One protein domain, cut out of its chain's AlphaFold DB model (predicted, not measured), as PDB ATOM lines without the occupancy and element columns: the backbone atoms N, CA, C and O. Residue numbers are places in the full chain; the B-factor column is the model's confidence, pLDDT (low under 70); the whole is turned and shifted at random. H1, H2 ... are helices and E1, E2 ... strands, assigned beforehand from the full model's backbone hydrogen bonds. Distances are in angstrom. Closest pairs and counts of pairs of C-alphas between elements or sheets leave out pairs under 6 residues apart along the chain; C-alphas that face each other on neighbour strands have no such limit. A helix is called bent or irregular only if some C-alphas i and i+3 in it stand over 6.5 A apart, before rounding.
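This is residues 390 to 510 of the 510 residues of the protein "AP2-like ethylene-responsive transcription factor" of Chloropicon primus (UniProt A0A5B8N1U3). A small sheet of three strands is covered on one face by the kinked helix H1, and past that helix a helical hairpin, H2 and H3, packs loosely near H1's later part. From this body the last helix, H4, leads away as an arm, and residues 495 to 510 stick out free, lengthening the whole. The printed part has 121 residues, with three named strands followed by four named helices, E1 E2 E3 H1 H2 H3 H4. The sheet's order is E1, E2, E3, all antiparallel, and the class is mixed, helices and strands. The whole is only just compact, close to loose, with a radius of gyration of the C-alphas of 16.4 A, and is elongated, spanning 57 by 32 by 25 A.

E1, residues 398 to 401, E2, residues 404 to 412, and E3, residues 415 to 423, form a meander, each strand the antiparallel neighbour of the one before. E1 and E2 are a hairpin, with N 399 and O 406 3.0 A apart, within hydrogen-bond range. E2 and E3 are a hairpin too, with N 409 and O 418 at 2.8 A. H1, residues 426 to 444, is on the sheet at a height of 9.5 A, giving two layers, a sheet with a helix on one face. It lies over E2 and E3 and runs along the strands, at 9 degrees to E2 on the local plane; the closest C-alphas of E2 and H1 are those of Ala 407 and Ala 429, 4.9 A apart. H1 has a kink of 77 degrees near residue 438. H2, residues 451 to 466, is close to H1 but not clearly touching; their closest C-alphas, of Arg 443 and Val 451, are 7.1 A apart. H2 touches H3, residues 470 to 479, with residues 465 to 466 alone, the closest C-alphas being those of Ile 465 and Gln 473 at 5.4 A; they form a helical hairpin at a steep tilt of 42 degrees, opposite ways. H4, residues 490 to 507, is close to H2 but not clearly touching, with the closest C-alphas, of Phe 453 and Gln 491, 7.9 A apart; H4 and H1 are apart. Every O i to N i+4 pair is within hydrogen-bond range in H3 and H4, against 13 of 15 in H1 and 10 of 12 in H2.

E1 begins at C-alpha 398, (223.181, 177.854, 176.794), and is 9.8 A long; E2 is 21.7 A and E3 21.3 A. H1 is 23.0 A and irregular, with C-alphas 440 and 443 9.6 A apart; H2 is 20.9 A and irregular, with C-alphas 453 and 456 7.4 A apart. H3 is 14.3 A, and H4, 25.5 A, ends at C-alpha 507, (222.178, 148.530, 161.177).

The C-alphas of Glu 471 and Gly 509, the two farthest apart, are 57.6 A apart. The printed part has no cut and no long link. Its mean pLDDT is 72.6, and residue 461 and residues 471 to 510 are under 70.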
ATOM      1  N   ARG A 390     223.286 179.919 169.471       75.75
ATOM      2  CA  ARG A 390     224.070 181.160 169.559       75.75
ATOM      3  C   ARG A 390     225.292 180.904 170.426       75.75
ATOM      4  O   ARG A 390     225.172 180.887 171.643       75.75
ATOM      5  N   GLY A 391     226.460 180.781 169.802       80.81
ATOM      6  CA  GLY A 391     227.729 180.631 170.510       80.81
ATOM      7  C   GLY A 391     228.267 179.205 170.451       80.81
ATOM      8  O   GLY A 391     228.208 178.579 169.400       80.81
ATOM      9  N   ARG A 392     228.854 178.747 171.561       83.31
ATOM     10  CA  ARG A 392     229.574 177.466 171.647       83.31
ATOM     11  C   ARG A 392     228.664 176.250 171.794       83.31
ATOM     12  O   ARG A 392     229.027 175.190 171.307       83.31
ATOM     13  N   SER A 393     227.519 176.404 172.459       88.00
ATOM     14  CA  SER A 393     226.551 175.315 172.592       88.00
ATOM     15  C   SER A 393     225.708 175.189 171.331       88.00
ATOM     16  O   SER A 393     225.406 176.188 170.671       88.00
ATOM     17  N   ARG A 394     225.262 173.965 171.051       87.06
ATOM     18  CA  ARG A 394     224.244 173.661 170.036       87.06
ATOM     19  C   ARG A 394     222.841 174.151 170.412       87.06
ATOM     20  O   ARG A 394     221.959 174.193 169.554       87.06
ATOM     21  N   TYR A 395     222.615 174.510 171.674       89.38
ATOM     22  CA  TYR A 395     221.312 174.928 172.176       89.38
ATOM     23  C   TYR A 395     221.244 176.441 172.384       89.38
ATOM     24  O   TYR A 395     222.210 177.131 172.719       89.38
ATOM     25  N   ARG A 396     220.054 176.998 172.178       89.94
ATOM     26  CA  ARG A 396     219.766 178.399 172.453       89.94
ATOM     27  C   ARG A 396     219.737 178.632 173.959       89.94
ATOM     28  O   ARG A 396     219.088 177.897 174.692       89.94
ATOM     29  N   GLY A 397     220.350 179.738 174.382       89.44
ATOM     30  CA  GLY A 397     220.309 180.162 175.781       89.44
ATOM     31  C   GLY A 397     221.262 179.394 176.685       89.44
ATOM     32  O   GLY A 397     221.247 179.618 177.889       89.44
ATOM     33  N   VAL A 398     222.103 178.543 176.101       91.62
ATOM     34  CA  VAL A 398     223.181 177.854 176.794       91.62
ATOM     35  C   VAL A 398     224.499 178.522 176.429       91.62
ATOM     36  O   VAL A 398     224.793 178.790 175.263       91.62
ATOM     37  N   SER A 399     225.279 178.845 177.447       91.06
ATOM     38  CA  SER A 399     226.610 179.435 177.337       91.06
ATOM     39  C   SER A 399     227.549 178.659 178.254       91.06
ATOM     40  O   SER A 399     227.086 177.950 179.138       91.06
ATOM     41  N   GLY A 400     228.857 178.739 178.038       89.12
ATOM     42  CA  GLY A 400     229.831 178.083 178.909       89.12
ATOM     43  C   GLY A 400     230.899 177.294 178.169       89.12
ATOM     44  O   GLY A 400     231.230 177.567 177.008       89.12
ATOM     45  N   THR A 401     231.479 176.358 178.907       86.56
ATOM     46  CA  THR A 401     232.537 175.441 178.478       86.56
ATOM     47  C   THR A 401     232.138 174.020 178.846       86.56
ATOM     48  O   THR A 401     231.294 173.825 179.718       86.56
ATOM     49  N   GLU A 402     232.759 173.028 178.216       83.31
ATOM     50  CA  GLU A 402     232.537 171.618 178.546       83.31
ATOM     51  C   GLU A 402     232.693 171.377 180.061       83.31
ATOM     52  O   GLU A 402     233.661 171.834 180.673       83.31
ATOM     53  N   GLY A 403     231.691 170.742 180.680       83.38
ATOM     54  CA  GLY A 403     231.620 170.492 182.127       83.38
ATOM     55  C   GLY A 403     231.145 171.672 182.988       83.38
ATOM     56  O   GLY A 403     230.984 171.523 184.197       83.38
ATOM     57  N   ARG A 404     230.914 172.853 182.404       91.69
ATOM     58  CA  ARG A 404     230.324 174.008 183.096       91.69
ATOM     59  C   ARG A 404     229.456 174.816 182.137       91.69
ATOM     60  O   ARG A 404     229.884 175.828 181.571       91.69
ATOM     61  N   TRP A 405     228.216 174.374 181.996       93.62
ATOM     62  CA  TRP A 405     227.206 174.993 181.151       93.62
ATOM     63  C   TRP A 405     226.268 175.866 181.970       93.62
ATOM     64  O   TRP A 405     225.833 175.486 183.042       93.62
ATOM     65  N   GLU A 406     225.933 177.050 181.481       91.44
ATOM     66  CA  GLU A 406     225.023 177.988 182.136       91.44
ATOM     67  C   GLU A 406     223.795 178.247 181.264       91.44
ATOM     68  O   GLU A 406     223.898 178.550 180.071       91.44
ATOM     69  N   ALA A 407     222.618 178.184 181.883       91.56
ATOM     70  CA  ALA A 407     221.361 178.562 181.250       91.56
ATOM     71  C   ALA A 407     221.104 180.061 181.462       91.56
ATOM     72  O   ALA A 407     221.085 180.545 182.596       91.56
ATOM     73  N   ARG A 408     220.898 180.817 180.378       89.94
ATOM     74  CA  ARG A 408     220.749 182.281 180.388       89.94
ATOM     75  C   ARG A 408     219.574 182.763 179.533       89.94
ATOM     76  O   ARG A 408     219.504 182.468 178.342       89.94
ATOM     77  N   ILE A 409     218.707 183.612 180.090       88.69
ATOM     78  CA  ILE A 409     217.622 184.315 179.381       88.69
ATOM     79  C   ILE A 409     217.880 185.825 179.382       88.69
ATOM     80  O   ILE A 409     218.055 186.452 180.422       88.69
ATOM     81  N   GLY A 410     217.848 186.444 178.198       86.00
ATOM     82  CA  GLY A 410     218.153 187.873 178.042       86.00
ATOM     83  C   GLY A 410     217.179 188.823 178.754       86.00
ATOM     84  O   GLY A 410     217.609 189.838 179.292       86.00
ATOM     85  N   LYS A 411     215.879 188.512 178.786       85.44
ATOM     86  CA  LYS A 411     214.889 189.246 179.586       85.44
ATOM     87  C   LYS A 411     213.935 188.255 180.236       85.44
ATOM     88  O   LYS A 411     213.105 187.669 179.543       85.44
ATOM     89  N   TYR A 412     214.052 188.099 181.543       80.44
ATOM     90  CA  TYR A 412     213.185 187.248 182.342       80.44
ATOM     91  C   TYR A 412     212.618 188.100 183.461       80.44
ATOM     92  O   TYR A 412     213.389 188.717 184.188       80.44
ATOM     93  N   ASP A 413     211.293 188.191 183.533       71.69
ATOM     94  CA  ASP A 413     210.613 188.925 184.598       71.69
ATOM     95  C   ASP A 413     211.180 190.344 184.872       71.69
ATOM     96  O   ASP A 413     211.679 190.680 185.943       71.69
ATOM     97  N   GLY A 414     211.270 191.169 183.825       77.19
ATOM     98  CA  GLY A 414     211.833 192.524 183.924       77.19
ATOM     99  C   GLY A 414     213.356 192.598 184.144       77.19
ATOM    100  O   GLY A 414     213.969 193.595 183.753       77.19
ATOM    101  N   LYS A 415     213.996 191.540 184.652       80.44
ATOM    102  CA  LYS A 415     215.446 191.438 184.834       80.44
ATOM    103  C   LYS A 415     216.132 191.170 183.498       80.44
ATOM    104  O   LYS A 415     215.696 190.350 182.685       80.44
ATOM    105  N   LYS A 416     217.230 191.889 183.263       86.19
ATOM    106  CA  LYS A 416     218.106 191.671 182.108       86.19
ATOM    107  C   LYS A 416     219.105 190.566 182.445       86.19
ATOM    108  O   LYS A 416     219.683 190.590 183.524       86.19
ATOM    109  N   ASN A 417     219.337 189.658 181.503       84.94
ATOM    110  CA  ASN A 417     220.322 188.577 181.582       84.94
ATOM    111  C   ASN A 417     220.160 187.684 182.825       84.94
ATOM    112  O   ASN A 417     221.112 187.479 183.572       84.94
ATOM    113  N   ALA A 418     218.959 187.151 183.042       85.06
ATOM    114  CA  ALA A 418     218.732 186.173 184.098       85.06
ATOM    115  C   ALA A 418     219.476 184.866 183.798       85.06
ATOM    116  O   ALA A 418     219.460 184.376 182.667       85.06
ATOM    117  N   THR A 419     220.110 184.303 184.820       87.50
ATOM    118  CA  THR A 419     220.865 183.049 184.756       87.50
ATOM    119  C   THR A 419     220.238 182.028 185.698       87.50
ATOM    120  O   THR A 419     219.899 182.385 186.824       87.50
ATOM    121  N   PHE A 420     220.108 180.774 185.273       83.06
ATOM    122  CA  PHE A 420     219.343 179.742 185.989       83.06
ATOM    123  C   PHE A 420     220.225 178.670 186.643       83.06
ATOM    124  O   PHE A 420     219.726 177.616 187.019       83.06
ATOM    125  N   GLY A 421     221.523 178.949 186.781       83.69
ATOM    126  CA  GLY A 421     222.501 178.051 187.392       83.69
ATOM    127  C   GLY A 421     223.532 177.513 186.406       83.69
ATOM    128  O   GLY A 421     223.524 177.856 185.217       83.69
ATOM    129  N   PHE A 422     224.429 176.690 186.947       88.56
ATOM    130  CA  PHE A 422     225.445 175.950 186.210       88.56
ATOM    131  C   PHE A 422     225.093 174.462 186.223       88.56
ATOM    132  O   PHE A 422     224.655 173.940 187.243       88.56
ATOM    133  N   PHE A 423     225.309 173.802 185.097       90.69
ATOM    134  CA  PHE A 423     224.986 172.412 184.827       90.69
ATOM    135  C   PHE A 423     226.232 171.719 184.280       90.69
ATOM    136  O   PHE A 423     227.089 172.347 183.649       90.69
ATOM    137  N   GLU A 424     226.324 170.418 184.516       90.06
ATOM    138  CA  GLU A 424     227.434 169.598 184.029       90.06
ATOM    139  C   GLU A 424     227.312 169.336 182.524       90.06
ATOM    140  O   GLU A 424     228.308 169.383 181.799       90.06
ATOM    141  N   THR A 425     226.081 169.133 182.038       92.62
ATOM    142  CA  THR A 425     225.769 168.874 180.626       92.62
ATOM    143  C   THR A 425     225.136 170.091 179.950       92.62
ATOM    144  O   THR A 425     224.453 170.900 180.589       92.62
ATOM    145  N   GLU A 426     225.355 170.241 178.638       93.19
ATOM    146  CA  GLU A 426     224.700 171.318 177.884       93.19
ATOM    147  C   GLU A 426     223.205 171.050 177.704       93.19
ATOM    148  O   GLU A 426     222.408 171.988 177.674       93.19
ATOM    149  N   GLU A 427     222.810 169.778 177.637       91.62
ATOM    150  CA  GLU A 427     221.422 169.343 177.556       91.62
ATOM    151  C   GLU A 427     220.615 169.751 178.790       91.62
ATOM    152  O   GLU A 427     219.491 170.230 178.642       91.62
ATOM    153  N   ASP A 428     221.164 169.587 179.998       90.25
ATOM    154  CA  ASP A 428     220.488 169.991 181.237       90.25
ATOM    155  C   ASP A 428     220.308 171.506 181.302       90.25
ATOM    156  O   ASP A 428     219.214 171.995 181.601       90.25
ATOM    157  N   ALA A 429     221.340 172.261 180.918       91.38
ATOM    158  CA  ALA A 429     221.235 173.710 180.801       91.38
ATOM    159  C   ALA A 429     220.162 174.121 179.773       91.38
ATOM    160  O   ALA A 429     219.375 175.040 180.015       91.38
ATOM    161  N   ALA A 430     220.091 173.431 178.633       92.19
ATOM    162  CA  ALA A 430     219.102 173.694 177.591       92.19
ATOM    163  C   ALA A 430     217.673 173.364 178.044       92.19
ATOM    164  O   ALA A 430     216.749 174.132 177.764       92.19
ATOM    165  N   ARG A 431     217.491 172.263 178.783       90.31
ATOM    166  CA  ARG A 431     216.210 171.907 179.409       90.31
ATOM    167  C   ARG A 431     215.770 172.967 180.407       90.31
ATOM    168  O   ARG A 431     214.620 173.397 180.364       90.31
ATOM    169  N   GLN A 432     216.681 173.453 181.253       89.38
ATOM    170  CA  GLN A 432     216.345 174.513 182.201       89.38
ATOM    171  C   GLN A 432     215.970 175.823 181.500       89.38
ATOM    172  O   GLN A 432     215.028 176.505 181.909       89.38
ATOM    173  N   TYR A 433     216.673 176.164 180.419       90.50
ATOM    174  CA  TYR A 433     216.322 177.310 179.588       90.50
ATOM    175  C   TYR A 433     214.905 177.188 179.007       90.50
ATOM    176  O   TYR A 433     214.128 178.143 179.074       90.50
ATOM    177  N   ASP A 434     214.559 176.022 178.459       91.06
ATOM    178  CA  ASP A 434     213.239 175.761 177.879       91.06
ATOM    179  C   ASP A 434     212.129 175.846 178.921       91.06
ATOM    180  O   ASP A 434     211.122 176.512 178.686       91.06
ATOM    181  N   ARG A 435     212.345 175.228 180.085       85.81
ATOM    182  CA  ARG A 435     211.458 175.276 181.251       85.81
ATOM    183  C   ARG A 435     211.144 176.712 181.659       85.81
ATOM    184  O   ARG A 435     209.982 177.106 181.689       85.81
ATOM    185  N   ALA A 436     212.173 177.527 181.885       85.50
ATOM    186  CA  ALA A 436     211.986 178.934 182.230       85.50
ATOM    187  C   ALA A 436     211.254 179.709 181.116       85.50
ATOM    188  O   ALA A 436     210.405 180.560 181.383       85.50
ATOM    189  N   LEU A 437     211.523 179.395 179.845       88.25
ATOM    190  CA  LEU A 437     210.848 180.047 178.725       88.25
ATOM    191  C   LEU A 437     209.364 179.657 178.611       88.25
ATOM    192  O   LEU A 437     208.546 180.516 178.273       88.25
ATOM    193  N   LEU A 438     209.026 178.395 178.887       86.62
ATOM    194  CA  LEU A 438     207.652 177.889 178.936       86.62
ATOM    195  C   LEU A 438     206.872 178.531 180.079       86.62
ATOM    196  O   LEU A 438     205.760 178.992 179.857       86.62
ATOM    197  N   ILE A 439     207.476 178.669 181.258       82.81
ATOM    198  CA  ILE A 439     206.855 179.369 182.392       82.81
ATOM    199  C   ILE A 439     206.545 180.827 182.023       82.81
ATOM    200  O   ILE A 439     205.466 181.334 182.323       82.81
ATOM    201  N   GLN A 440     207.457 181.495 181.309       81.25
ATOM    202  CA  GLN A 440     207.294 182.899 180.931       81.25
ATOM    203  C   GLN A 440     206.292 183.130 179.783       81.25
ATOM    204  O   GLN A 440     205.655 184.182 179.735       81.25
ATOM    205  N   LYS A 441     206.210 182.223 178.800       82.12
ATOM    206  CA  LYS A 441     205.474 182.441 177.530       82.12
ATOM    207  C   LYS A 441     204.355 181.432 177.257       82.12
ATOM    208  O   LYS A 441     203.658 181.553 176.246       82.12
ATOM    209  N   GLY A 442     204.206 180.429 178.113       82.38
ATOM    210  CA  GLY A 442     203.295 179.305 177.932       82.38
ATOM    211  C   GLY A 442     203.670 178.414 176.746       82.38
ATOM    212  O   GLY A 442     204.799 178.418 176.255       82.38
ATOM    213  N   ARG A 443     202.675 177.683 176.229       78.38
ATOM    214  CA  ARG A 443     202.819 176.700 175.131       78.38
ATOM    215  C   ARG A 443     203.347 177.285 173.813       78.38
ATOM    216  O   ARG A 443     203.836 176.547 172.970       78.38
ATOM    217  N   SER A 444     203.292 178.607 173.646       79.50
ATOM    218  CA  SER A 444     203.822 179.317 172.470       79.50
ATOM    219  C   SER A 444     205.340 179.583 172.527       79.50
ATOM    220  O   SER A 444     205.907 180.234 171.637       79.50
ATOM    221  N   ALA A 445     206.017 179.128 173.587       86.50
ATOM    222  CA  ALA A 445     207.448 179.321 173.773       86.50
ATOM    223  C   ALA A 445     208.278 178.673 172.652       86.50
ATOM    224  O   ALA A 445     208.016 177.572 172.182       86.50
ATOM    225  N   LYS A 446     209.346 179.366 172.239       87.12
ATOM    226  CA  LYS A 446     210.308 178.865 171.244       87.12
ATOM    227  C   LYS A 446     211.407 178.064 171.946       87.12
ATOM    228  O   LYS A 446     212.474 178.622 172.204       87.12
ATOM    229  N   THR A 447     211.107 176.815 172.272       90.19
ATOM    230  CA  THR A 447     211.976 175.886 173.010       90.19
ATOM    231  C   THR A 447     213.008 175.189 172.112       90.19
ATOM    232  O   THR A 447     212.849 175.121 170.890       90.19
ATOM    233  N   ASN A 448     214.086 174.690 172.720       89.06
ATOM    234  CA  ASN A 448     215.122 173.856 172.111       89.06
ATOM    235  C   ASN A 448     214.633 172.431 171.847       89.06
ATOM    236  O   ASN A 448     214.951 171.847 170.812       89.06
ATOM    237  N   PHE A 449     213.833 171.881 172.754       88.31
ATOM    238  CA  PHE A 449     213.239 170.556 172.631       88.31
ATOM    239  C   PHE A 449     211.740 170.652 172.330       88.31
ATOM    240  O   PHE A 449     211.140 171.726 172.407       88.31
ATOM    241  N   ASN A 450     211.135 169.535 171.913       83.31
ATOM    242  CA  ASN A 450     209.697 169.505 171.640       83.31
ATOM    243  C   ASN A 450     208.927 169.828 172.932       83.31
ATOM    244  O   ASN A 450     209.231 169.262 173.980       83.31
ATOM    245  N   VAL A 451     207.931 170.713 172.835       82.75
ATOM    246  CA  VAL A 451     207.048 171.100 173.946       82.75
ATOM    247  C   VAL A 451     206.401 169.873 174.595       82.75
ATOM    248  O   VAL A 451     206.252 169.843 175.814       82.75
ATOM    249  N   PHE A 452     206.116 168.828 173.810       80.81
ATOM    250  CA  PHE A 452     205.562 167.565 174.297       80.81
ATOM    251  C   PHE A 452     206.388 166.929 175.429       80.81
ATOM    252  O   PHE A 452     205.820 166.404 176.382       80.81
ATOM    253  N   PHE A 453     207.724 167.032 175.394       78.50
ATOM    254  CA  PHE A 453     208.580 166.454 176.443       78.50
ATOM    255  C   PHE A 453     208.413 167.121 177.805       78.50
ATOM    256  O   PHE A 453     208.697 166.503 178.824       78.50
ATOM    257  N   TYR A 454     207.945 168.365 177.822       81.31
ATOM    258  CA  TYR A 454     207.747 169.131 179.046       81.31
ATOM    259  C   TYR A 454     206.312 169.060 179.551       81.31
ATOM    260  O   TYR A 454     206.010 169.626 180.593       81.31
ATOM    261  N   GLN A 455     205.406 168.399 178.831       77.12
ATOM    262  CA  GLN A 455     203.979 168.495 179.107       77.12
ATOM    263  C   GLN A 455     203.610 167.986 180.508       77.12
ATOM    264  O   GLN A 455     202.835 168.641 181.198       77.12
ATOM    265  N   THR A 456     204.209 166.883 180.961       79.19
ATOM    266  CA  THR A 456     204.020 166.365 182.327       79.19
ATOM    267  C   THR A 456     204.580 167.322 183.379       79.19
ATOM    268  O   THR A 456     203.853 167.721 184.282       79.19
ATOM    269  N   GLU A 457     205.834 167.758 183.216       74.50
ATOM    270  CA  GLU A 457     206.502 168.678 184.151       74.50
ATOM    271  C   GLU A 457     205.755 170.023 184.259       74.50
ATOM    272  O   GLU A 457     205.636 170.602 185.335       74.50
ATOM    273  N   MET A 458     205.207 170.515 183.143       73.88
ATOM    274  CA  MET A 458     204.400 171.734 183.104       73.88
ATOM    275  C   MET A 458     203.059 171.558 183.817       73.88
ATOM    276  O   MET A 458     202.668 172.451 184.562       73.88
ATOM    277  N   MET A 459     202.369 170.425 183.641       75.94
ATOM    278  CA  MET A 459     201.121 170.158 184.368       75.94
ATOM    279  C   MET A 459     201.351 170.057 185.878       75.94
ATOM    280  O   MET A 459     200.559 170.578 186.659       75.94
ATOM    281  N   GLU A 460     202.439 169.411 186.299       77.00
ATOM    282  CA  GLU A 460     202.817 169.323 187.712       77.00
ATOM    283  C   GLU A 460     203.123 170.705 188.296       77.00
ATOM    284  O   GLU A 460     202.644 171.039 189.381       77.00
ATOM    285  N   TYR A 461     203.846 171.541 187.549       69.88
ATOM    286  CA  TYR A 461     204.130 172.918 187.936       69.88
ATOM    287  C   TYR A 461     202.862 173.778 188.028       69.88
ATOM    288  O   TYR A 461     202.663 174.492 189.011       69.88
ATOM    289  N   GLU A 462     201.967 173.685 187.045       73.19
ATOM    290  CA  GLU A 462     200.676 174.381 187.059       73.19
ATOM    291  C   GLU A 462     199.808 173.932 188.240       73.19
ATOM    292  O   GLU A 462     199.218 174.773 188.918       73.19
ATOM    293  N   LYS A 463     199.791 172.629 188.548       78.19
ATOM    294  CA  LYS A 463     199.097 172.077 189.717       78.19
ATOM    295  C   LYS A 463     199.688 172.612 191.023       78.19
ATOM    296  O   LYS A 463     198.930 173.022 191.899       78.19
ATOM    297  N   MET A 464     201.015 172.659 191.139       74.69
ATOM    298  CA  MET A 464     201.701 173.227 192.302       74.69
ATOM    299  C   MET A 464     201.354 174.707 192.491       74.69
ATOM    300  O   MET A 464     201.048 175.120 193.605       74.69
ATOM    301  N   ILE A 465     201.343 175.496 191.412       72.44
ATOM    302  CA  ILE A 465     200.948 176.907 191.475       72.44
ATOM    303  C   ILE A 465     199.476 177.045 191.860       72.44
ATOM    304  O   ILE A 465     199.155 177.879 192.693       72.44
ATOM    305  N   SER A 466     198.578 176.237 191.291       73.12
ATOM    306  CA  SER A 466     197.133 176.363 191.535       73.12
ATOM    307  C   SER A 466     196.730 176.203 193.006       73.12
ATOM    308  O   SER A 466     195.681 176.702 193.400       73.12
ATOM    309  N   GLY A 467     197.567 175.543 193.816       72.31
ATOM    310  CA  GLY A 467     197.369 175.396 195.258       72.31
ATOM    311  C   GLY A 467     197.894 176.555 196.114       72.31
ATOM    312  O   GLY A 467     197.737 176.506 197.329       72.31
ATOM    313  N   LEU A 468     198.532 177.566 195.516       72.81
ATOM    314  CA  LEU A 468     199.053 178.745 196.215       72.81
ATOM    315  C   LEU A 468     198.077 179.924 196.118       72.81
ATOM    316  O   LEU A 468     197.328 180.035 195.146       72.81
ATOM    317  N   ASP A 469     198.130 180.843 197.084       74.38
ATOM    318  CA  ASP A 469     197.387 182.107 197.016       74.38
ATOM    319  C   ASP A 469     197.827 182.937 195.795       74.38
ATOM    320  O   ASP A 469     199.011 182.908 195.458       74.38
ATOM    321  N   PRO A 470     196.954 183.733 195.147       72.69
ATOM    322  CA  PRO A 470     197.281 184.464 193.912       72.69
ATOM    323  C   PRO A 470     198.578 185.294 193.969       72.69
ATOM    324  O   PRO A 470     199.362 185.303 193.024       72.69
ATOM    325  N   GLU A 471     198.870 185.919 195.111       68.62
ATOM    326  CA  GLU A 471     200.096 186.703 195.322       68.62
ATOM    327  C   GLU A 471     201.357 185.815 195.428       68.62
ATOM    328  O   GLU A 471     202.455 186.178 194.994       68.62
ATOM    329  N   GLN A 472     201.196 184.597 195.952       64.31
ATOM    330  CA  GLN A 472     202.232 183.566 195.999       64.31
ATOM    331  C   GLN A 472     202.391 182.858 194.648       64.31
ATOM    332  O   GLN A 472     203.507 182.466 194.310       64.31
ATOM    333  N   GLN A 473     201.322 182.735 193.854       62.78
ATOM    334  CA  GLN A 473     201.371 182.219 192.484       62.78
ATOM    335  C   GLN A 473     202.231 183.109 191.596       62.78
ATOM    336  O   GLN A 473     203.118 182.608 190.898       62.78
ATOM    337  N   ASP A 474     202.014 184.422 191.671       58.41
ATOM    338  CA  ASP A 474     202.844 185.391 190.970       58.41
ATOM    339  C   ASP A 474     204.287 185.268 191.457       58.41
ATOM    340  O   ASP A 474     205.181 184.995 190.661       58.41
ATOM    341  N   ARG A 475     204.540 185.281 192.770       59.81
ATOM    342  CA  ARG A 475     205.900 185.102 193.311       59.81
ATOM    343  C   ARG A 475     206.578 183.790 192.883       59.81
ATOM    344  O   ARG A 475     207.777 183.792 192.590       59.81
ATOM    345  N   ALA A 476     205.842 182.684 192.805       60.12
ATOM    346  CA  ALA A 476     206.348 181.381 192.380       60.12
ATOM    347  C   ALA A 476     206.708 181.362 190.886       60.12
ATOM    348  O   ALA A 476     207.774 180.856 190.524       60.12
ATOM    349  N   ARG A 477     205.899 181.984 190.021       61.62
ATOM    350  CA  ARG A 477     206.206 182.159 188.586       61.62
ATOM    351  C   ARG A 477     207.460 183.009 188.356       61.62
ATOM    352  O   ARG A 477     208.200 182.784 187.399       61.62
ATOM    353  N   LEU A 478     207.737 183.943 189.266       53.69
ATOM    354  CA  LEU A 478     208.877 184.866 189.198       53.69
ATOM    355  C   LEU A 478     210.189 184.245 189.721       53.69
ATOM    356  O   LEU A 478     211.277 184.633 189.293       53.69
ATOM    357  N   THR A 479     210.103 183.272 190.635       49.69
ATOM    358  CA  THR A 479     211.270 182.753 191.383       49.69
ATOM    359  C   THR A 479     211.701 181.349 190.949       49.69
ATOM    360  O   THR A 479     212.862 180.982 191.132       49.69
ATOM    361  N   THR A 480     210.803 180.556 190.357       50.91
ATOM    362  CA  THR A 480     211.068 179.126 190.145       50.91
ATOM    363  C   THR A 480     211.977 178.891 188.938       50.91
ATOM    364  O   THR A 480     211.548 178.869 187.786       50.91
ATOM    365  N   THR A 481     213.255 178.647 189.221       50.62
ATOM    366  CA  THR A 481     213.987 177.590 188.521       50.62
ATOM    367  C   THR A 481     213.263 176.291 188.858       50.62
ATOM    368  O   THR A 481     213.153 175.955 190.033       50.62
ATOM    369  N   LEU A 482     212.700 175.586 187.871       49.72
ATOM    370  CA  LEU A 482     212.182 174.242 188.136       49.72
ATOM    371  C   LEU A 482     213.313 173.425 188.789       49.72
ATOM    372  O   LEU A 482     214.439 173.503 188.277       49.72
ATOM    373  N   PRO A 483     213.061 172.732 189.918       41.44
ATOM    374  CA  PRO A 483     214.069 171.906 190.568       41.44
ATOM    375  C   PRO A 483     214.677 170.920 189.567       41.44
ATOM    376  O   PRO A 483     213.989 170.400 188.688       41.44
ATOM    377  N   LEU A 484     215.980 170.686 189.694       42.31
ATOM    378  CA  LEU A 484     216.750 169.807 188.813       42.31
ATOM    379  C   LEU A 484     216.429 168.314 188.989       42.31
ATOM    380  O   LEU A 484     216.868 167.499 188.181       42.31
ATOM    381  N   ASP A 485     215.618 167.956 189.978       41.16
ATOM    382  CA  ASP A 485     215.484 166.574 190.413       41.16
ATOM    383  C   ASP A 485     214.142 165.979 190.002       41.16
ATOM    384  O   ASP A 485     213.148 166.050 190.718       41.16
ATOM    385  N   ALA A 486     214.150 165.404 188.805       37.47
ATOM    386  CA  ALA A 486     213.587 164.099 188.468       37.47
ATOM    387  C   ALA A 486     213.533 164.022 186.945       37.47
ATOM    388  O   ALA A 486     212.776 164.738 186.296       37.47
ATOM    389  N   VAL A 487     214.327 163.130 186.358       41.28
ATOM    390  CA  VAL A 487     214.038 162.635 185.013       41.28
ATOM    391  C   VAL A 487     212.687 161.917 185.101       41.28
ATOM    392  O   VAL A 487     212.619 160.880 185.770       41.28
ATOM    393  N   PRO A 488     211.601 162.416 184.478       39.00
ATOM    394  CA  PRO A 488     210.351 161.684 184.506       39.00
ATOM    395  C   PRO A 488     210.560 160.346 183.775       39.00
ATOM    396  O   PRO A 488     211.243 160.296 182.743       39.00
ATOM    397  N   PRO A 489     209.976 159.235 184.259       40.25
ATOM    398  CA  PRO A 489     210.176 157.897 183.691       40.25
ATOM    399  C   PRO A 489     209.796 157.785 182.199       40.25
ATOM    400  O   PRO A 489     210.193 156.829 181.527       40.25
ATOM    401  N   CYS A 490     209.089 158.774 181.639       37.62
ATOM    402  CA  CYS A 490     208.787 158.878 180.214       37.62
ATOM    403  C   CYS A 490     210.009 159.223 179.333       37.62
ATOM    404  O   CYS A 490     210.029 158.811 178.169       37.62
ATOM    405  N   GLN A 491     211.061 159.865 179.872       39.31
ATOM    406  CA  GLN A 491     212.313 160.094 179.134       39.31
ATOM    407  C   GLN A 491     212.998 158.775 178.773       39.31
ATOM    408  O   GLN A 491     213.566 158.690 177.688       39.31
ATOM    409  N   ARG A 492     212.879 157.720 179.597       38.28
ATOM    410  CA  ARG A 492     213.429 156.390 179.276       38.28
ATOM    411  C   ARG A 492     212.770 155.790 178.040       38.28
ATOM    412  O   ARG A 492     213.473 155.327 177.159       38.28
ATOM    413  N   LYS A 493     211.440 155.829 177.919       38.12
ATOM    414  CA  LYS A 493     210.754 155.173 176.790       38.12
ATOM    415  C   LYS A 493     210.967 155.889 175.457       38.12
ATOM    416  O   LYS A 493     211.212 155.222 174.461       38.12
ATOM    417  N   PHE A 494     210.923 157.222 175.425       38.09
ATOM    418  CA  PHE A 494     211.079 157.950 174.161       38.09
ATOM    419  C   PHE A 494     212.534 157.982 173.676       38.09
ATOM    420  O   PHE A 494     212.783 157.803 172.485       38.09
ATOM    421  N   THR A 495     213.508 158.156 174.579       48.22
ATOM    422  CA  THR A 495     214.927 158.059 174.195       48.22
ATOM    423  C   THR A 495     215.303 156.642 173.783       48.22
ATOM    424  O   THR A 495     216.049 156.505 172.824       48.22
ATOM    425  N   LEU A 496     214.741 155.602 174.413       47.38
ATOM    426  CA  LEU A 496     214.938 154.218 173.976       47.38
ATOM    427  C   LEU A 496     214.316 153.957 172.603       47.38
ATOM    428  O   LEU A 496     215.011 153.423 171.754       47.38
ATOM    429  N   LEU A 497     213.079 154.391 172.337       47.28
ATOM    430  CA  LEU A 497     212.442 154.189 171.026       47.28
ATOM    431  C   LEU A 497     213.154 154.956 169.908       47.28
ATOM    432  O   LEU A 497     213.363 154.416 168.826       47.28
ATOM    433  N   TYR A 498     213.578 156.196 170.163       44.44
ATOM    434  CA  TYR A 498     214.325 156.987 169.186       44.44
ATOM    435  C   TYR A 498     215.755 156.458 168.983       44.44
ATOM    436  O   TYR A 498     216.234 156.400 167.853       44.44
ATOM    437  N   ALA A 499     216.430 156.007 170.047       49.19
ATOM    438  CA  ALA A 499     217.748 155.378 169.953       49.19
ATOM    439  C   ALA A 499     217.692 153.993 169.294       49.19
ATOM    440  O   ALA A 499     218.606 153.636 168.558       49.19
ATOM    441  N   GLU A 500     216.627 153.223 169.516       49.66
ATOM    442  CA  GLU A 500     216.387 151.938 168.858       49.66
ATOM    443  C   GLU A 500     216.071 152.138 167.372       49.66
ATOM    444  O   GLU A 500     216.595 151.414 166.531       49.66
ATOM    445  N   HIS A 501     215.308 153.177 167.022       53.12
ATOM    446  CA  HIS A 501     215.042 153.530 165.628       53.12
ATOM    447  C   HIS A 501     216.299 154.039 164.902       53.12
ATOM    448  O   HIS A 501     216.506 153.708 163.736       53.12
ATOM    449  N   LEU A 502     217.163 154.802 165.582       53.97
ATOM    450  CA  LEU A 502     218.466 155.219 165.050       53.97
ATOM    451  C   LEU A 502     219.450 154.050 164.931       53.97
ATOM    452  O   LEU A 502     220.184 153.982 163.951       53.97
ATOM    453  N   LYS A 503     219.452 153.111 165.886       59.75
ATOM    454  CA  LYS A 503     220.242 151.874 165.793       59.75
ATOM    455  C   LYS A 503     219.789 151.007 164.627       59.75
ATOM    456  O   LYS A 503     220.638 150.592 163.854       59.75
ATOM    457  N   ARG A 504     218.479 150.819 164.439       54.97
ATOM    458  CA  ARG A 504     217.951 150.111 163.265       54.97
ATOM    459  C   ARG A 504     218.327 150.826 161.968       54.97
ATOM    460  O   ARG A 504     218.783 150.173 161.045       54.97
ATOM    461  N   ALA A 505     218.218 152.153 161.902       53.44
ATOM    462  CA  ALA A 505     218.648 152.902 160.717       53.44
ATOM    463  C   ALA A 505     220.147 152.699 160.399       53.44
ATOM    464  O   ALA A 505     220.509 152.508 159.244       53.44
ATOM    465  N   LEU A 506     221.005 152.655 161.426       59.06
ATOM    466  CA  LEU A 506     222.443 152.395 161.280       59.06
ATOM    467  C   LEU A 506     222.770 150.932 160.930       59.06
ATOM    468  O   LEU A 506     223.697 150.687 160.166       59.06
ATOM    469  N   GLU A 507     222.022 149.965 161.465       55.47
ATOM    470  CA  GLU A 507     222.178 148.530 161.177       55.47
ATOM    471  C   GLU A 507     221.706 148.162 159.763       55.47
ATOM    472  O   GLU A 507     222.268 147.260 159.147       55.47
ATOM    473  N   PHE A 508     220.717 148.882 159.222       51.44
ATOM    474  CA  PHE A 508     220.212 148.678 157.861       51.44
ATOM    475  C   PHE A 508     220.924 149.515 156.788       51.44
ATOM    476  O   PHE A 508     220.571 149.396 155.616       51.44
ATOM    477  N   GLY A 509     221.941 150.307 157.149       48.44
ATOM    478  CA  GLY A 509     222.786 151.022 156.187       48.44
ATOM    479  C   GLY A 509     222.013 151.907 155.200       48.44
ATOM    480  O   GLY A 509     222.381 151.944 154.026       48.44
ATOM    481  N   GLN A 510     220.943 152.565 155.662       40.75
ATOM    482  CA  GLN A 510     220.215 153.587 154.898       40.75
ATOM    483  C   GLN A 510     220.696 154.993 155.245       40.75
ATOM    484  O   GLN A 510     220.863 155.284 156.454       40.75
TER     485      GLN A 510